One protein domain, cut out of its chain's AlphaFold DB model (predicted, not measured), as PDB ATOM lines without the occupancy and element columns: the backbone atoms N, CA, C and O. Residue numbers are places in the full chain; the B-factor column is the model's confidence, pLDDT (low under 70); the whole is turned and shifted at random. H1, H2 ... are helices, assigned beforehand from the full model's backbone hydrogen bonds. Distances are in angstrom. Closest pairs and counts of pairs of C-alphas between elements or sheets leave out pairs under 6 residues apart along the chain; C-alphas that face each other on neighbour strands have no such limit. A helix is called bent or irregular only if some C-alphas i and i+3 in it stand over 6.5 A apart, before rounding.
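AT A GLANCE: This is residues 70 to 189 of the 190 residues of an uncharacterized protein of Brumimicrobium salinarum (UniProt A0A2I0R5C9). Six short helices are strung on long loops: the longest, H4, lies with H6 toward one end, H5 and H3 meet about at right angles in the middle, and H1 and H2 lie toward the other end with the loop of residues 78 to 91. Residues 96 to 111 run outward and fold back as a long loop, with a short antiparallel pairing of residues 101 to 102 with 108 to 109. The printed part has 120 residues, with six named helices in the order H1 to H6 and no named strand; the class is all helix, though just 50 residues are in named elements. The whole is compact, with a radius of gyration of the C-alphas of 15.6 A, and spans 45 by 37 by 28 A.

IN THESE COORDINATES: H4, residues 145 to 155, is the longest helix at 11 residues and measures 15.3 A from C-alpha 145 at (267.969, 260.486, 463.713) to C-alpha 155. H5 is residues 168 to 176, 12.1 A long, and H6 is residues 180 to 187, 10.4 A long, ending at C-alpha 187 at (259.491, 269.627, 464.320). H3, residues 112 to 121, measures 16.2 A and is irregular: C-alphas 116 and 119 are 7.3 A apart. H1, residues 70 to 77, measures 10.0 A and begins at C-alpha 70 at (268.149, 280.702, 442.263). H2, residues 92 to 95, measures 4.8 A.

HOW THE PARTS SIT: H4 is close to but not clearly touching H5, at a steep tilt of 60 degrees, opposite ways; their closest C-alphas, of Tyr 155 and Ser 169, are 5.1 A apart. H4 is likewise close to but not clearly touching H6, with the C-alphas of Gln 147 and Tyr 186 closest at 6.8 A. H5 and H3 touch, about perpendicular at 85 degrees, with the C-alphas of Ala 114 and Leu 174 closest at 5.4 A. H1 and H2 are close but not clearly touching, with the C-alphas of Gly 77 and Phe 92 closest at 5.3 A. H3 and H6 are only just apart, at 8.4 A. Every O i to N i+4 pair is within hydrogen-bond range in H1, H4, H5 and H6; H3 has 2 of 6, beside 5 of 7 O i to N i+3 pairs, and H2 is too short for an i+4 pair.

THE WHOLE: The C-alphas of Thr 87 and Ser 188, the two farthest apart, are 45.6 A apart. The printed part has no cut. The link from H5 to H6 is tight, and the other four are long, with 23 residues between H3 and H4. The mean pLDDT of the printed part is 91.8, and no printed residue is under 70.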
ATOM      1  N   LEU A  70     269.592 280.758 442.013       96.00
ATOM      2  CA  LEU A  70     268.149 280.702 442.263       96.00
ATOM      3  C   LEU A  70     267.363 281.445 441.175       96.00
ATOM      4  O   LEU A  70     266.412 280.900 440.627       96.00
ATOM      5  N   THR A  71     267.803 282.648 440.794       96.31
ATOM      6  CA  THR A  71     267.167 283.437 439.729       96.31
ATOM      7  C   THR A  71     267.079 282.653 438.426       96.31
ATOM      8  O   THR A  71     266.014 282.585 437.820       96.31
ATOM      9  N   LYS A  72     268.181 282.019 438.002       97.12
ATOM     10  CA  LYS A  72     268.204 281.231 436.768       97.12
ATOM     11  C   LYS A  72     267.319 279.991 436.883       97.12
ATOM     12  O   LYS A  72     266.602 279.690 435.935       97.12
ATOM     13  N   LEU A  73     267.351 279.303 438.027       97.25
ATOM     14  CA  LEU A  73     266.480 278.161 438.291       97.25
ATOM     15  C   LEU A  73     265.011 278.555 438.166       97.25
ATOM     16  O   LEU A  73     264.286 277.885 437.448       97.25
ATOM     17  N   VAL A  74     264.583 279.638 438.819       96.25
ATOM     18  CA  VAL A  74     263.183 280.086 438.806       96.25
ATOM     19  C   VAL A  74     262.760 280.531 437.408       96.25
ATOM     20  O   VAL A  74     261.699 280.125 436.950       96.25
ATOM     21  N   LYS A  75     263.595 281.297 436.691       96.81
ATOM     22  CA  LYS A  75     263.288 281.736 435.318       96.81
ATOM     23  C   LYS A  75     263.095 280.559 434.360       96.81
ATOM     24  O   LYS A  75     262.163 280.566 433.565       96.81
ATOM     25  N   ILE A  76     263.951 279.539 434.438       96.75
ATOM     26  CA  ILE A  76     263.802 278.327 433.617       96.75
ATOM     27  C   ILE A  76     262.631 277.475 434.125       96.75
ATOM     28  O   ILE A  76     261.858 276.963 433.328       96.75
ATOM     29  N   GLY A  77     262.489 277.334 435.444       95.38
ATOM     30  CA  GLY A  77     261.461 276.519 436.090       95.38
ATOM     31  C   GLY A  77     260.036 276.990 435.818       95.38
ATOM     32  O   GLY A  77     259.157 276.148 435.724       95.38
ATOM     33  N   LYS A  78     259.838 278.295 435.623       94.94
ATOM     34  CA  LYS A  78     258.573 278.915 435.197       94.94
ATOM     35  C   LYS A  78     258.342 278.930 433.684       94.94
ATOM     36  O   LYS A  78     257.401 279.550 433.207       94.94
ATOM     37  N   GLY A  79     259.270 278.386 432.900       95.38
ATOM     38  CA  GLY A  79     259.216 278.521 431.448       95.38
ATOM     39  C   GLY A  79     259.321 279.970 430.953       95.38
ATOM     40  O   GLY A  79     258.910 280.252 429.835       95.38
ATOM     41  N   GLU A  80     259.883 280.899 431.739       96.50
ATOM     42  CA  GLU A  80     260.191 282.255 431.260       96.50
ATOM     43  C   GLU A  80     261.448 282.242 430.377       96.50
ATOM     44  O   GLU A  80     261.578 283.029 429.439       96.50
ATOM     45  N   TRP A  81     262.390 281.345 430.683       96.94
ATOM     46  CA  TRP A  81     263.607 281.084 429.912       96.94
ATOM     47  C   TRP A  81     263.585 279.660 429.342       96.94
ATOM     48  O   TRP A  81     263.041 278.759 429.984       96.94
ATOM     49  N   PRO A  82     264.206 279.420 428.171       95.25
ATOM     50  CA  PRO A  82     264.191 278.101 427.561       95.25
ATOM     51  C   PRO A  82     265.034 277.110 428.365       95.25
ATOM     52  O   PRO A  82     266.036 277.462 429.004       95.25
ATOM     53  N   LEU A  83     264.671 275.836 428.258       92.75
ATOM     54  CA  LEU A  83     265.475 274.732 428.749       92.75
ATOM     55  C   LEU A  83     266.881 274.777 428.114       92.75
ATOM     56  O   LEU A  83     267.001 274.969 426.897       92.75
ATOM     57  N   PRO A  84     267.960 274.578 428.899       90.19
ATOM     58  CA  PRO A  84     269.325 274.683 428.402       90.19
ATOM     59  C   PRO A  84     269.562 273.855 427.139       90.19
ATOM     60  O   PRO A  84     269.298 272.656 427.120       90.19
ATOM     61  N   ARG A  85     270.157 274.487 426.118       86.38
ATOM     62  CA  ARG A  85     270.499 273.865 424.822       86.38
ATOM     63  C   ARG A  85     269.283 273.414 424.001       86.38
ATOM     64  O   ARG A  85     269.433 272.594 423.100       86.38
ATOM     65  N   THR A  86     268.109 273.966 424.283       88.06
ATOM     66  CA  THR A  86     266.885 273.753 423.507       88.06
ATOM     67  C   THR A  86     266.185 275.092 423.260       88.06
ATOM     68  O   THR A  86     266.583 276.118 423.812       88.06
ATOM     69  N   THR A  87     265.131 275.082 422.448       89.88
ATOM     70  CA  THR A  87     264.189 276.204 422.291       89.88
ATOM     71  C   THR A  87     262.875 275.952 423.034       89.88
ATOM     72  O   THR A  87     261.889 276.644 422.797       89.88
ATOM     73  N   THR A  88     262.832 274.924 423.884       92.12
ATOM     74  CA  THR A  88     261.624 274.490 424.582       92.12
ATOM     75  C   THR A  88     261.454 275.285 425.865       92.12
ATOM     76  O   THR A  88     262.382 275.384 426.666       92.12
ATOM     77  N   PHE A  89     260.252 275.807 426.070       95.69
ATOM     78  CA  PHE A  89     259.822 276.444 427.308       95.69
ATOM     79  C   PHE A  89     258.838 275.505 427.995       95.69
ATOM     80  O   PHE A  89     258.000 274.900 427.326       95.69
ATOM     81  N   HIS A  90     258.982 275.340 429.305       94.75
ATOM     82  CA  HIS A  90     258.134 274.453 430.092       94.75
ATOM     83  C   HIS A  90     258.026 274.988 431.511       94.75
ATOM     84  O   HIS A  90     259.055 275.254 432.137       94.75
ATOM     85  N   ASP A  91     256.800 275.146 432.001       95.62
ATOM     86  CA  ASP A  91     256.544 275.558 433.377       95.62
ATOM     87  C   ASP A  91     256.454 274.320 434.278       95.62
ATOM     88  O   ASP A  91     255.422 273.661 434.413       95.62
ATOM     89  N   PHE A  92     257.581 273.986 434.901       95.69
ATOM     90  CA  PHE A  92     257.637 272.917 435.888       95.69
ATOM     91  C   PHE A  92     256.935 273.313 437.187       95.69
ATOM     92  O   PHE A  92     256.484 272.453 437.933       95.69
ATOM     93  N   PHE A  93     256.882 274.599 437.521       94.31
ATOM     94  CA  PHE A  93     256.288 275.027 438.780       94.31
ATOM     95  C   PHE A  93     254.773 274.833 438.692       94.31
ATOM     96  O   PHE A  93     254.189 274.228 439.590       94.31
ATOM     97  N   GLU A  94     254.165 275.198 437.563       93.06
ATOM     98  CA  GLU A  94     252.768 274.897 437.248       93.06
ATOM     99  C   GLU A  94     252.494 273.385 437.196       93.06
ATOM    100  O   GLU A  94     251.575 272.924 437.872       93.06
ATOM    101  N   GLU A  95     253.327 272.592 436.504       94.38
ATOM    102  CA  GLU A  95     253.195 271.120 436.457       94.38
ATOM    103  C   GLU A  95     253.116 270.513 437.865       94.38
ATOM    104  O   GLU A  95     252.301 269.633 438.159       94.38
ATOM    105  N   PHE A  96     253.949 271.019 438.772       93.88
ATOM    106  CA  PHE A  96     253.975 270.578 440.153       93.88
ATOM    107  C   PHE A  96     253.012 271.350 441.054       93.88
ATOM    108  O   PHE A  96     253.069 271.127 442.253       93.88
ATOM    109  N   ASN A  97     252.077 272.161 440.552       91.06
ATOM    110  CA  ASN A  97     251.139 272.984 441.334       91.06
ATOM    111  C   ASN A  97     251.846 273.855 442.398       91.06
ATOM    112  O   ASN A  97     251.526 273.787 443.588       91.06
ATOM    113  N   LEU A  98     252.869 274.597 441.979       89.94
ATOM    114  CA  LEU A  98     253.581 275.622 442.742       89.94
ATOM    115  C   LEU A  98     253.298 276.983 442.108       89.94
ATOM    116  O   LEU A  98     253.985 277.413 441.187       89.94
ATOM    117  N   TYR A  99     252.289 277.666 442.618       82.81
ATOM    118  CA  TYR A  99     251.907 279.001 442.182       82.81
ATOM    119  C   TYR A  99     251.714 279.895 443.401       82.81
ATOM    120  O   TYR A  99     251.517 279.411 444.520       82.81
ATOM    121  N   ASN A 100     251.810 281.204 443.180       83.06
ATOM    122  CA  ASN A 100     251.403 282.157 444.199       83.06
ATOM    123  C   ASN A 100     249.879 282.164 444.249       83.06
ATOM    124  O   ASN A 100     249.236 282.226 443.202       83.06
ATOM    125  N   ASP A 101     249.315 282.087 445.446       76.19
ATOM    126  CA  ASP A 101     247.868 282.003 445.631       76.19
ATOM    127  C   ASP A 101     247.414 282.906 446.775       76.19
ATOM    128  O   ASP A 101     248.202 283.269 447.647       76.19
ATOM    129  N   THR A 102     246.138 283.269 446.782       79.44
ATOM    130  CA  THR A 102     245.483 283.885 447.934       79.44
ATOM    131  C   THR A 102     244.439 282.912 448.449       79.44
ATOM    132  O   THR A 102     243.433 282.650 447.794       79.44
ATOM    133  N   LEU A 103     244.688 282.357 449.632       75.44
ATOM    134  CA  LEU A 103     243.762 281.444 450.281       75.44
ATOM    135  C   LEU A 103     242.413 282.137 450.557       75.44
ATOM    136  O   LEU A 103     242.368 283.362 450.695       75.44
ATOM    137  N   PRO A 104     241.310 281.378 450.726       77.31
ATOM    138  CA  PRO A 104     239.994 281.945 451.044       77.31
ATOM    139  C   PRO A 104     239.956 282.806 452.317       77.31
ATOM    140  O   PRO A 104     239.058 283.625 452.484       77.31
ATOM    141  N   ASP A 105     240.927 282.626 453.215       82.25
ATOM    142  CA  ASP A 105     241.113 283.419 454.434       82.25
ATOM    143  C   ASP A 105     241.978 284.683 454.230       82.25
ATOM    144  O   ASP A 105     242.326 285.359 455.196       82.25
ATOM    145  N   GLY A 106     242.334 285.005 452.983       77.88
ATOM    146  CA  GLY A 106     243.127 286.173 452.603       77.88
ATOM    147  C   GLY A 106     244.641 286.001 452.749       77.88
ATOM    148  O   GLY A 106     245.385 286.935 452.447       77.88
ATOM    149  N   ARG A 107     245.139 284.840 453.197       75.44
ATOM    150  CA  ARG A 107     246.586 284.598 453.288       75.44
ATOM    151  C   ARG A 107     247.202 284.432 451.902       75.44
ATOM    152  O   ARG A 107     246.751 283.605 451.115       75.44
ATOM    153  N   ILE A 108     248.283 285.163 451.649       77.06
ATOM    154  CA  ILE A 108     249.073 285.037 450.423       77.06
ATOM    155  C   ILE A 108     250.068 283.885 450.596       77.06
ATOM    156  O   ILE A 108     250.900 283.900 451.506       77.06
ATOM    157  N   ILE A 109     249.988 282.892 449.720       74.81
ATOM    158  CA  ILE A 109     251.019 281.877 449.527       74.81
ATOM    159  C   ILE A 109     251.988 282.431 448.490       74.81
ATOM    160  O   ILE A 109     251.634 282.575 447.324       74.81
ATOM    161  N   ASP A 110     253.209 282.735 448.922       84.25
ATOM    162  CA  ASP A 110     254.330 283.029 448.035       84.25
ATOM    163  C   ASP A 110     255.283 281.834 448.045       84.25
ATOM    164  O   ASP A 110     255.932 281.563 449.059       84.25
ATOM    165  N   TYR A 111     255.398 281.116 446.924       83.44
ATOM    166  CA  TYR A 111     256.344 280.000 446.850       83.44
ATOM    167  C   TYR A 111     257.803 280.486 446.953       83.44
ATOM    168  O   TYR A 111     258.691 279.690 447.261       83.44
ATOM    169  N   GLY A 112     258.068 281.785 446.758       87.94
ATOM    170  CA  GLY A 112     259.342 282.426 447.084       87.94
ATOM    171  C   GLY A 112     259.775 282.163 448.529       87.94
ATOM    172  O   GLY A 112     260.928 281.797 448.770       87.94
ATOM    173  N   ALA A 113     258.828 282.202 449.474       89.44
ATOM    174  CA  ALA A 113     259.075 281.945 450.892       89.44
ATOM    175  C   ALA A 113     259.538 280.504 451.181       89.44
ATOM    176  O   ALA A 113     260.185 280.248 452.205       89.44
ATOM    177  N   ALA A 114     259.251 279.556 450.278       93.62
ATOM    178  CA  ALA A 114     259.755 278.192 450.387       93.62
ATOM    179  C   ALA A 114     261.286 278.170 450.311       93.62
ATOM    180  O   ALA A 114     261.925 277.538 451.152       93.62
ATOM    181  N   PHE A 115     261.878 278.901 449.358       95.56
ATOM    182  CA  PHE A 115     263.331 278.962 449.162       95.56
ATOM    183  C   PHE A 115     264.053 279.556 450.373       95.56
ATOM    184  O   PHE A 115     265.072 279.010 450.807       95.56
ATOM    185  N   ASP A 116     263.488 280.609 450.966       93.06
ATOM    186  CA  ASP A 116     264.025 281.250 452.171       93.06
ATOM    187  C   ASP A 116     263.944 280.353 453.410       93.06
ATOM    188  O   ASP A 116     264.729 280.505 454.349       93.06
ATOM    189  N   SER A 117     263.020 279.392 453.418       94.81
ATOM    190  CA  SER A 117     262.786 278.499 454.553       94.81
ATOM    191  C   SER A 117     263.577 277.191 454.486       94.81
ATOM    192  O   SER A 117     263.684 276.504 455.498       94.81
ATOM    193  N   LEU A 118     264.179 276.837 453.344       95.81
ATOM    194  CA  LEU A 118     264.852 275.541 453.153       95.81
ATOM    195  C   LEU A 118     265.941 275.246 454.195       95.81
ATOM    196  O   LEU A 118     266.077 274.108 454.644       95.81
ATOM    197  N   TRP A 119     266.702 276.255 454.631       94.31
ATOM    198  CA  TRP A 119     267.759 276.062 455.632       94.31
ATOM    199  C   TRP A 119     267.220 275.513 456.962       94.31
ATOM    200  O   TRP A 119     267.921 274.770 457.653       94.31
ATOM    201  N   LYS A 120     265.959 275.819 457.300       95.81
ATOM    202  CA  LYS A 120     265.316 275.431 458.562       95.81
ATOM    203  C   LYS A 120     265.204 273.921 458.717       95.81
ATOM    204  O   LYS A 120     265.157 273.427 459.835       95.81
ATOM    205  N   ILE A 121     265.222 273.166 457.620       95.19
ATOM    206  CA  ILE A 121     265.214 271.698 457.660       95.19
ATOM    207  C   ILE A 121     266.444 271.166 458.407       95.19
ATOM    208  O   ILE A 121     266.338 270.170 459.122       95.19
ATOM    209  N   ARG A 122     267.602 271.818 458.244       93.25
ATOM    210  CA  ARG A 122     268.891 271.335 458.756       93.25
ATOM    211  C   ARG A 122     269.276 271.912 460.112       93.25
ATOM    212  O   ARG A 122     269.933 271.212 460.877       93.25
ATOM    213  N   PHE A 123     268.897 273.153 460.396       93.69
ATOM    214  CA  PHE A 123     269.357 273.869 461.587       93.69
ATOM    215  C   PHE A 123     268.199 274.203 462.525       93.69
ATOM    216  O   PHE A 123     267.068 274.392 462.079       93.69
ATOM    217  N   ASN A 124     268.474 274.238 463.826       94.88
ATOM    218  CA  ASN A 124     267.529 274.684 464.854       94.88
ATOM    219  C   ASN A 124     267.526 276.218 464.997       94.88
ATOM    220  O   ASN A 124     266.516 276.798 465.376       94.88
ATOM    221  N   VAL A 125     268.623 276.879 464.628       94.88
ATOM    222  CA  VAL A 125     268.790 278.336 464.542       94.88
ATOM    223  C   VAL A 125     269.581 278.672 463.281       94.88
ATOM    224  O   VAL A 125     270.371 277.853 462.812       94.88
ATOM    225  N   HIS A 126     269.368 279.846 462.688       94.50
ATOM    226  CA  HIS A 126     270.117 280.217 461.488       94.50
ATOM    227  C   HIS A 126     271.628 280.323 461.802       94.50
ATOM    228  O   HIS A 126     272.013 281.101 462.676       94.50
ATOM    229  N   PRO A 127     272.503 279.593 461.085       91.44
ATOM    230  CA  PRO A 127     273.904 279.401 461.483       91.44
ATOM    231  C   PRO A 127     274.808 280.629 461.292       91.44
ATOM    232  O   PRO A 127     275.914 280.649 461.819       91.44
ATOM    233  N   PHE A 128     274.368 281.639 460.533       92.81
ATOM    234  CA  PHE A 128     275.170 282.838 460.222       92.81
ATOM    235  C   PHE A 128     274.494 284.166 460.584       92.81
ATOM    236  O   PHE A 128     275.113 285.217 460.487       92.81
ATOM    237  N   ASP A 129     273.207 284.139 460.930       92.81
ATOM    238  CA  ASP A 129     272.381 285.345 461.064       92.81
ATOM    239  C   ASP A 129     271.213 285.049 462.001       92.81
ATOM    240  O   ASP A 129     270.144 284.620 461.572       92.81
ATOM    241  N   HIS A 130     271.433 285.268 463.294       88.62
ATOM    242  CA  HIS A 130     270.440 284.992 464.328       88.62
ATOM    243  C   HIS A 130     269.145 285.806 464.166       88.62
ATOM    244  O   HIS A 130     268.114 285.397 464.697       88.62
ATOM    245  N   SER A 131     269.150 286.904 463.396       92.88
ATOM    246  CA  SER A 131     267.938 287.693 463.139       92.88
ATOM    247  C   SER A 131     266.895 286.929 462.313       92.88
ATOM    248  O   SER A 131     265.701 287.199 462.419       92.88
ATOM    249  N   LYS A 132     267.323 285.910 461.552       91.00
ATOM    250  CA  LYS A 132     266.433 285.024 460.781       91.00
ATOM    251  C   LYS A 132     265.701 283.984 461.635       91.00
ATOM    252  O   LYS A 132     264.841 283.268 461.115       91.00
ATOM    253  N   GLY A 133     266.012 283.927 462.929       92.88
ATOM    254  CA  GLY A 133     265.278 283.167 463.931       92.88
ATOM    255  C   GLY A 133     265.549 281.664 463.917       92.88
ATOM    256  O   GLY A 133     266.634 281.193 463.567       92.88
ATOM    257  N   GLU A 134     264.538 280.917 464.353       95.19
ATOM    258  CA  GLU A 134     264.596 279.470 464.544       95.19
ATOM    259  C   GLU A 134     264.322 278.690 463.255       95.19
ATOM    260  O   GLU A 134     263.530 279.084 462.387       95.19
ATOM    261  N   GLY A 135     264.963 277.531 463.164       95.44
ATOM    262  CA  GLY A 135     264.655 276.507 462.187       95.44
ATOM    263  C   GLY A 135     263.785 275.389 462.761       95.44
ATOM    264  O   GLY A 135     263.041 275.565 463.727       95.44
ATOM    265  N   TRP A 136     263.812 274.235 462.103       96.44
ATOM    266  CA  TRP A 136     262.918 273.103 462.369       96.44
ATOM    267  C   TRP A 136     263.658 271.819 462.742       96.44
ATOM    268  O   TRP A 136     263.023 270.834 463.119       96.44
ATOM    269  N   SER A 137     264.986 271.812 462.641       95.19
ATOM    270  CA  SER A 137     265.810 270.705 463.122       95.19
ATOM    271  C   SER A 137     265.732 270.587 464.646       95.19
ATOM    272  O   SER A 137     265.756 271.590 465.353       95.19
ATOM    273  N   GLN A 138     265.684 269.350 465.141       94.94
ATOM    274  CA  GLN A 138     265.792 269.023 466.567       94.94
ATOM    275  C   GLN A 138     267.245 268.857 467.035       94.94
ATOM    276  O   GLN A 138     267.497 268.766 468.232       94.94
ATOM    277  N   GLY A 139     268.211 268.819 466.115       88.38
ATOM    278  CA  GLY A 139     269.630 268.836 466.463       88.38
ATOM    279  C   GLY A 139     270.312 270.140 466.057       88.38
ATOM    280  O   GLY A 139     269.911 270.806 465.101       88.38
ATOM    281  N   GLU A 140     271.359 270.485 466.803       78.50
ATOM    282  CA  GLU A 140     272.107 271.742 466.673       78.50
ATOM    283  C   GLU A 140     272.914 271.812 465.367       78.50
ATOM    284  O   GLU A 140     272.819 272.770 464.606       78.50
ATOM    285  N   ILE A 141     273.669 270.752 465.061       78.69
ATOM    286  CA  ILE A 141     274.544 270.689 463.875       78.69
ATOM    287  C   ILE A 141     273.859 269.969 462.701       78.69
ATOM    288  O   ILE A 141     274.150 270.221 461.526       78.69
ATOM    289  N   ARG A 142     272.963 269.032 463.022       87.44
ATOM    290  CA  ARG A 142     272.277 268.150 462.073       87.44
ATOM    291  C   ARG A 142     270.901 267.739 462.592       87.44
ATOM    292  O   ARG A 142     270.752 267.676 463.809       87.44
ATOM    293  N   PRO A 143     269.950 267.373 461.712       93.31
ATOM    294  CA  PRO A 143     268.650 266.851 462.130       93.31
ATOM    295  C   PRO A 143     268.770 265.634 463.052       93.31
ATOM    296  O   PRO A 143     269.755 264.890 462.983       93.31
ATOM    297  N   SER A 144     267.756 265.397 463.888       94.50
ATOM    298  CA  SER A 144     267.686 264.185 464.716       94.50
ATOM    299  C   SER A 144     267.711 262.916 463.856       94.50
ATOM    300  O   SER A 144     267.442 262.954 462.651       94.50
ATOM    301  N   LEU A 145     267.999 261.755 464.453       94.25
ATOM    302  CA  LEU A 145     267.969 260.486 463.713       94.25
ATOM    303  C   LEU A 145     266.582 260.212 463.110       94.25
ATOM    304  O   LEU A 145     266.493 259.745 461.974       94.25
ATOM    305  N   LYS A 146     265.501 260.568 463.822       96.00
ATOM    306  CA  LYS A 146     264.133 260.451 463.297       96.00
ATOM    307  C   LYS A 146     263.881 261.405 462.129       96.00
ATOM    308  O   LYS A 146     263.274 260.992 461.145       96.00
ATOM    309  N   GLN A 147     264.377 262.641 462.189       95.94
ATOM    310  CA  GLN A 147     264.273 263.592 461.076       95.94
ATOM    311  C   GLN A 147     265.077 263.143 459.852       95.94
ATOM    312  O   GLN A 147     264.582 263.231 458.730       95.94
ATOM    313  N   GLN A 148     266.282 262.603 460.048       94.38
ATOM    314  CA  GLN A 148     267.091 262.041 458.961       94.38
ATOM    315  C   GLN A 148     266.383 260.851 458.299       94.38
ATOM    316  O   GLN A 148     266.269 260.808 457.073       94.38
ATOM    317  N   ALA A 149     265.839 259.925 459.096       95.38
ATOM    318  CA  ALA A 149     265.051 258.806 458.586       95.38
ATOM    319  C   ALA A 149     263.795 259.284 457.841       95.38
ATOM    320  O   ALA A 149     263.472 258.767 456.772       95.38
ATOM    321  N   TYR A 150     263.109 260.306 458.360       96.19
ATOM    322  CA  TYR A 150     261.958 260.917 457.699       96.19
ATOM    323  C   TYR A 150     262.332 261.527 456.344       96.19
ATOM    324  O   TYR A 150     261.655 261.262 455.352       96.19
ATOM    325  N   ILE A 151     263.430 262.289 456.274       95.75
ATOM    326  CA  ILE A 151     263.937 262.876 455.027       95.75
ATOM    327  C   ILE A 151     264.248 261.782 454.001       95.75
ATOM    328  O   ILE A 151     263.805 261.868 452.853       95.75
ATOM    329  N   TYR A 152     264.959 260.734 454.421       95.62
ATOM    330  CA  TYR A 152     265.290 259.605 453.561       95.62
ATOM    331  C   TYR A 152     264.032 258.912 453.028       95.62
ATOM    332  O   TYR A 152     263.883 258.755 451.817       95.62
ATOM    333  N   ASN A 153     263.086 258.571 453.902       96.06
ATOM    334  CA  ASN A 153     261.869 257.858 453.513       96.06
ATOM    335  C   ASN A 153     260.937 258.711 452.637       96.06
ATOM    336  O   ASN A 153     260.296 258.194 451.725       96.06
ATOM    337  N   ARG A 154     260.843 260.022 452.897       96.44
ATOM    338  CA  ARG A 154     259.907 260.916 452.199       96.44
ATOM    339  C   ARG A 154     260.435 261.443 450.866       96.44
ATOM    340  O   ARG A 154     259.618 261.668 449.963       96.44
ATOM    341  N   TYR A 155     261.747 261.673 450.770       96.44
ATOM    342  CA  TYR A 155     262.396 262.348 449.636       96.44
ATOM    343  C   TYR A 155     263.492 261.518 448.955       96.44
ATOM    344  O   TYR A 155     263.995 261.934 447.911       96.44
ATOM    345  N   GLY A 156     263.887 260.369 449.510       94.12
ATOM    346  CA  GLY A 156     264.940 259.515 448.951       94.12
ATOM    347  C   GLY A 156     266.362 260.072 449.104       94.12
ATOM    348  O   GLY A 156     267.285 259.560 448.471       94.12
ATOM    349  N   VAL A 157     266.551 261.113 449.918       92.19
ATOM    350  CA  VAL A 157     267.844 261.779 450.142       92.19
ATOM    351  C   VAL A 157     268.598 261.037 451.246       92.19
ATOM    352  O   VAL A 157     268.115 260.961 452.373       92.19
ATOM    353  N   ARG A 158     269.761 260.450 450.924       83.44
ATOM    354  CA  ARG A 158     270.528 259.594 451.852       83.44
ATOM    355  C   ARG A 158     271.436 260.418 452.749       83.44
ATOM    356  O   ARG A 158     271.399 260.265 453.964       83.44
ATOM    357  N   GLY A 159     272.236 261.293 452.147       78.06
ATOM    358  CA  GLY A 159     273.025 262.284 452.867       78.06
ATOM    359  C   GLY A 159     272.346 263.638 452.767       78.06
ATOM    360  O   GLY A 159     272.498 264.305 451.751       78.06
ATOM    361  N   TYR A 160     271.616 264.066 453.798       74.06
ATOM    362  CA  TYR A 160     270.935 265.373 453.805       74.06
ATOM    363  C   TYR A 160     271.890 266.560 453.547       74.06
ATOM    364  O   TYR A 160     271.448 267.629 453.136       74.06
ATOM    365  N   ASP A 161     273.190 266.375 453.786       74.62
ATOM    366  CA  ASP A 161     274.268 267.339 453.588       74.62
ATOM    367  C   ASP A 161     275.081 267.128 452.303       74.62
ATOM    368  O   ASP A 161     275.839 268.022 451.928       74.62
ATOM    369  N   GLN A 162     274.950 265.980 451.634       82.38
ATOM    370  CA  GLN A 162     275.731 265.626 450.443       82.38
ATOM    371  C   GLN A 162     274.893 265.537 449.171       82.38
ATOM    372  O   GLN A 162     275.378 265.912 448.100       82.38
ATOM    373  N   ASP A 163     273.644 265.108 449.303       91.44
ATOM    374  CA  ASP A 163     272.735 264.836 448.205       91.44
ATOM    375  C   ASP A 163     271.809 266.019 447.914       91.44
ATOM    376  O   ASP A 163     271.497 266.853 448.764       91.44
ATOM    377  N   TYR A 164     271.331 266.058 446.673       95.12
ATOM    378  CA  TYR A 164     270.275 266.971 446.263       95.12
ATOM    379  C   TYR A 164     268.907 266.345 446.529       95.12
ATOM    380  O   TYR A 164     268.653 265.203 446.141       95.12
ATOM    381  N   PHE A 165     267.987 267.142 447.062       96.69
ATOM    382  CA  PHE A 165     266.558 266.935 446.861       96.69
ATOM    383  C   PHE A 165     266.285 267.221 445.389       96.69
ATOM    384  O   PHE A 165     266.252 268.383 444.998       96.69
ATOM    385  N   ALA A 166     266.197 266.176 444.569       95.25
ATOM    386  CA  ALA A 166     266.125 266.287 443.117       95.25
ATOM    387  C   ALA A 166     264.794 265.772 442.566       95.25
ATOM    388  O   ALA A 166     264.133 264.924 443.166       95.25
ATOM    389  N   ASP A 167     264.444 266.251 441.380       94.19
ATOM    390  CA  ASP A 167     263.256 265.837 440.642       94.19
ATOM    391  C   ASP A 167     261.957 266.045 441.424       94.19
ATOM    392  O   ASP A 167     261.746 267.113 441.993       94.19
ATOM    393  N   THR A 168     261.089 265.040 441.502       95.06
ATOM    394  CA  THR A 168     259.829 265.137 442.244       95.06
ATOM    395  C   THR A 168     260.052 265.516 443.710       95.06
ATOM    396  O   THR A 168     259.232 266.219 444.295       95.06
ATOM    397  N   SER A 169     261.172 265.093 444.311       96.62
ATOM    398  CA  SER A 169     261.504 265.425 445.699       96.62
ATOM    399  C   SER A 169     261.807 266.907 445.897       96.62
ATOM    400  O   SER A 169     261.488 267.431 446.958       96.62
ATOM    401  N   PHE A 170     262.371 267.589 444.894       97.19
ATOM    402  CA  PHE A 170     262.614 269.031 444.949       97.19
ATOM    403  C   PHE A 170     261.298 269.800 445.099       97.19
ATOM    404  O   PHE A 170     261.104 270.534 446.063       97.19
ATOM    405  N   PHE A 171     260.361 269.571 444.181       96.62
ATOM    406  CA  PHE A 171     259.079 270.272 444.179       96.62
ATOM    407  C   PHE A 171     258.204 269.890 445.370       96.62
ATOM    408  O   PHE A 171     257.561 270.746 445.978       96.62
ATOM    409  N   LYS A 172     258.220 268.608 445.752       96.56
ATOM    410  CA  LYS A 172     257.549 268.129 446.964       96.56
ATOM    411  C   LYS A 172     258.085 268.837 448.207       96.56
ATOM    412  O   LYS A 172     257.289 269.253 449.041       96.56
ATOM    413  N   LEU A 173     259.404 269.012 448.309       96.94
ATOM    414  CA  LEU A 173     260.011 269.736 449.420       96.94
ATOM    415  C   LEU A 173     259.532 271.188 449.469       96.94
ATOM    416  O   LEU A 173     259.110 271.628 450.531       96.94
ATOM    417  N   LEU A 174     259.540 271.904 448.339       96.19
ATOM    418  CA  LEU A 174     259.077 273.297 448.286       96.19
ATOM    419  C   LEU A 174     257.636 273.452 448.792       96.19
ATOM    420  O   LEU A 174     257.343 274.398 449.513       96.19
ATOM    421  N   LYS A 175     256.749 272.501 448.485       93.81
ATOM    422  CA  LYS A 175     255.387 272.487 449.042       93.81
ATOM    423  C   LYS A 175     255.356 272.213 450.535       93.81
ATOM    424  O   LYS A 175     254.646 272.880 451.281       93.81
ATOM    425  N   ASP A 176     256.093 271.195 450.954       95.25
ATOM    426  CA  ASP A 176     256.092 270.725 452.332       95.25
ATOM    427  C   ASP A 176     256.580 271.817 453.294       95.25
ATOM    428  O   ASP A 176     255.954 272.047 454.326       95.25
ATOM    429  N   VAL A 177     257.618 272.573 452.916       94.94
ATOM    430  CA  VAL A 177     258.148 273.676 453.739       94.94
ATOM    431  C   VAL A 177     257.216 274.886 453.840       94.94
ATOM    432  O   VAL A 177     257.463 275.771 454.653       94.94
ATOM    433  N   MET A 178     256.144 274.934 453.048       91.25
ATOM    434  CA  MET A 178     255.077 275.932 453.174       91.25
ATOM    435  C   MET A 178     253.868 275.409 453.955       91.25
ATOM    436  O   MET A 178     252.982 276.185 454.303       91.25
ATOM    437  N   ASN A 179     253.798 274.104 454.225       91.44
ATOM    438  CA  ASN A 179     252.653 273.473 454.865       91.44
ATOM    439  C   ASN A 179     252.822 273.469 456.397       91.44
ATOM    440  O   ASN A 179     253.650 272.715 456.915       91.44
ATOM    441  N   PRO A 180     252.003 274.221 457.161       92.19
ATOM    442  CA  PRO A 180     252.138 274.299 458.617       92.19
ATOM    443  C   PRO A 180     252.020 272.945 459.318       92.19
ATOM    444  O   PRO A 180     252.727 272.699 460.293       92.19
ATOM    445  N   LYS A 181     251.170 272.048 458.803       95.44
ATOM    446  CA  LYS A 181     251.009 270.698 459.350       95.44
ATOM    447  C   LYS A 181     252.289 269.887 459.172       95.44
ATOM    448  O   LYS A 181     252.758 269.277 460.125       95.44
ATOM    449  N   TRP A 182     252.886 269.939 457.980       96.88
ATOM    450  CA  TRP A 182     254.166 269.281 457.722       96.88
ATOM    451  C   TRP A 182     255.272 269.834 458.626       96.88
ATOM    452  O   TRP A 182     256.025 269.062 459.212       96.88
ATOM    453  N   ILE A 183     255.337 271.159 458.793       96.75
ATOM    454  CA  ILE A 183     256.325 271.808 459.666       96.75
ATOM    455  C   ILE A 183     256.164 271.318 461.111       96.75
ATOM    456  O   ILE A 183     257.151 270.956 461.746       96.75
ATOM    457  N   GLN A 184     254.935 271.279 461.634       97.19
ATOM    458  CA  GLN A 184     254.654 270.786 462.986       97.19
ATOM    459  C   GLN A 184     255.053 269.316 463.153       97.19
ATOM    460  O   GLN A 184     255.737 268.975 464.119       97.19
ATOM    461  N   GLU A 185     254.687 268.464 462.194       97.75
ATOM    462  CA  GLU A 185     255.073 267.052 462.177       97.75
ATOM    463  C   GLU A 185     256.598 266.903 462.169       97.75
ATOM    464  O   GLU A 185     257.149 266.220 463.029       97.75
ATOM    465  N   TYR A 186     257.299 267.597 461.269       97.62
ATOM    466  CA  TYR A 186     258.755 267.528 461.161       97.62
ATOM    467  C   TYR A 186     259.460 268.019 462.432       97.62
ATOM    468  O   TYR A 186     260.406 267.378 462.897       97.62
ATOM    469  N   LYS A 187     258.977 269.112 463.040       97.12
ATOM    470  CA  LYS A 187     259.491 269.627 464.320       97.12
ATOM    471  C   LYS A 187     259.277 268.644 465.473       97.12
ATOM    472  O   LYS A 187     260.056 268.682 466.414       97.12
ATOM    473  N   SER A 188     258.270 267.773 465.424       97.12
ATOM    474  CA  SER A 188     257.978 266.812 466.502       97.12
ATOM    475  C   SER A 188     258.880 265.566 466.513       97.12
ATOM    476  O   SER A 188     258.853 264.786 467.465       97.12
ATOM    477  N   LEU A 189     259.688 265.361 465.469       95.19
ATOM    478  CA  LEU A 189     260.540 264.183 465.310       95.19
ATOM    479  C   LEU A 189     261.832 264.307 466.141       95.19
ATOM    480  O   LEU A 189     262.830 264.844 465.659       95.19
TER     481      LEU A 189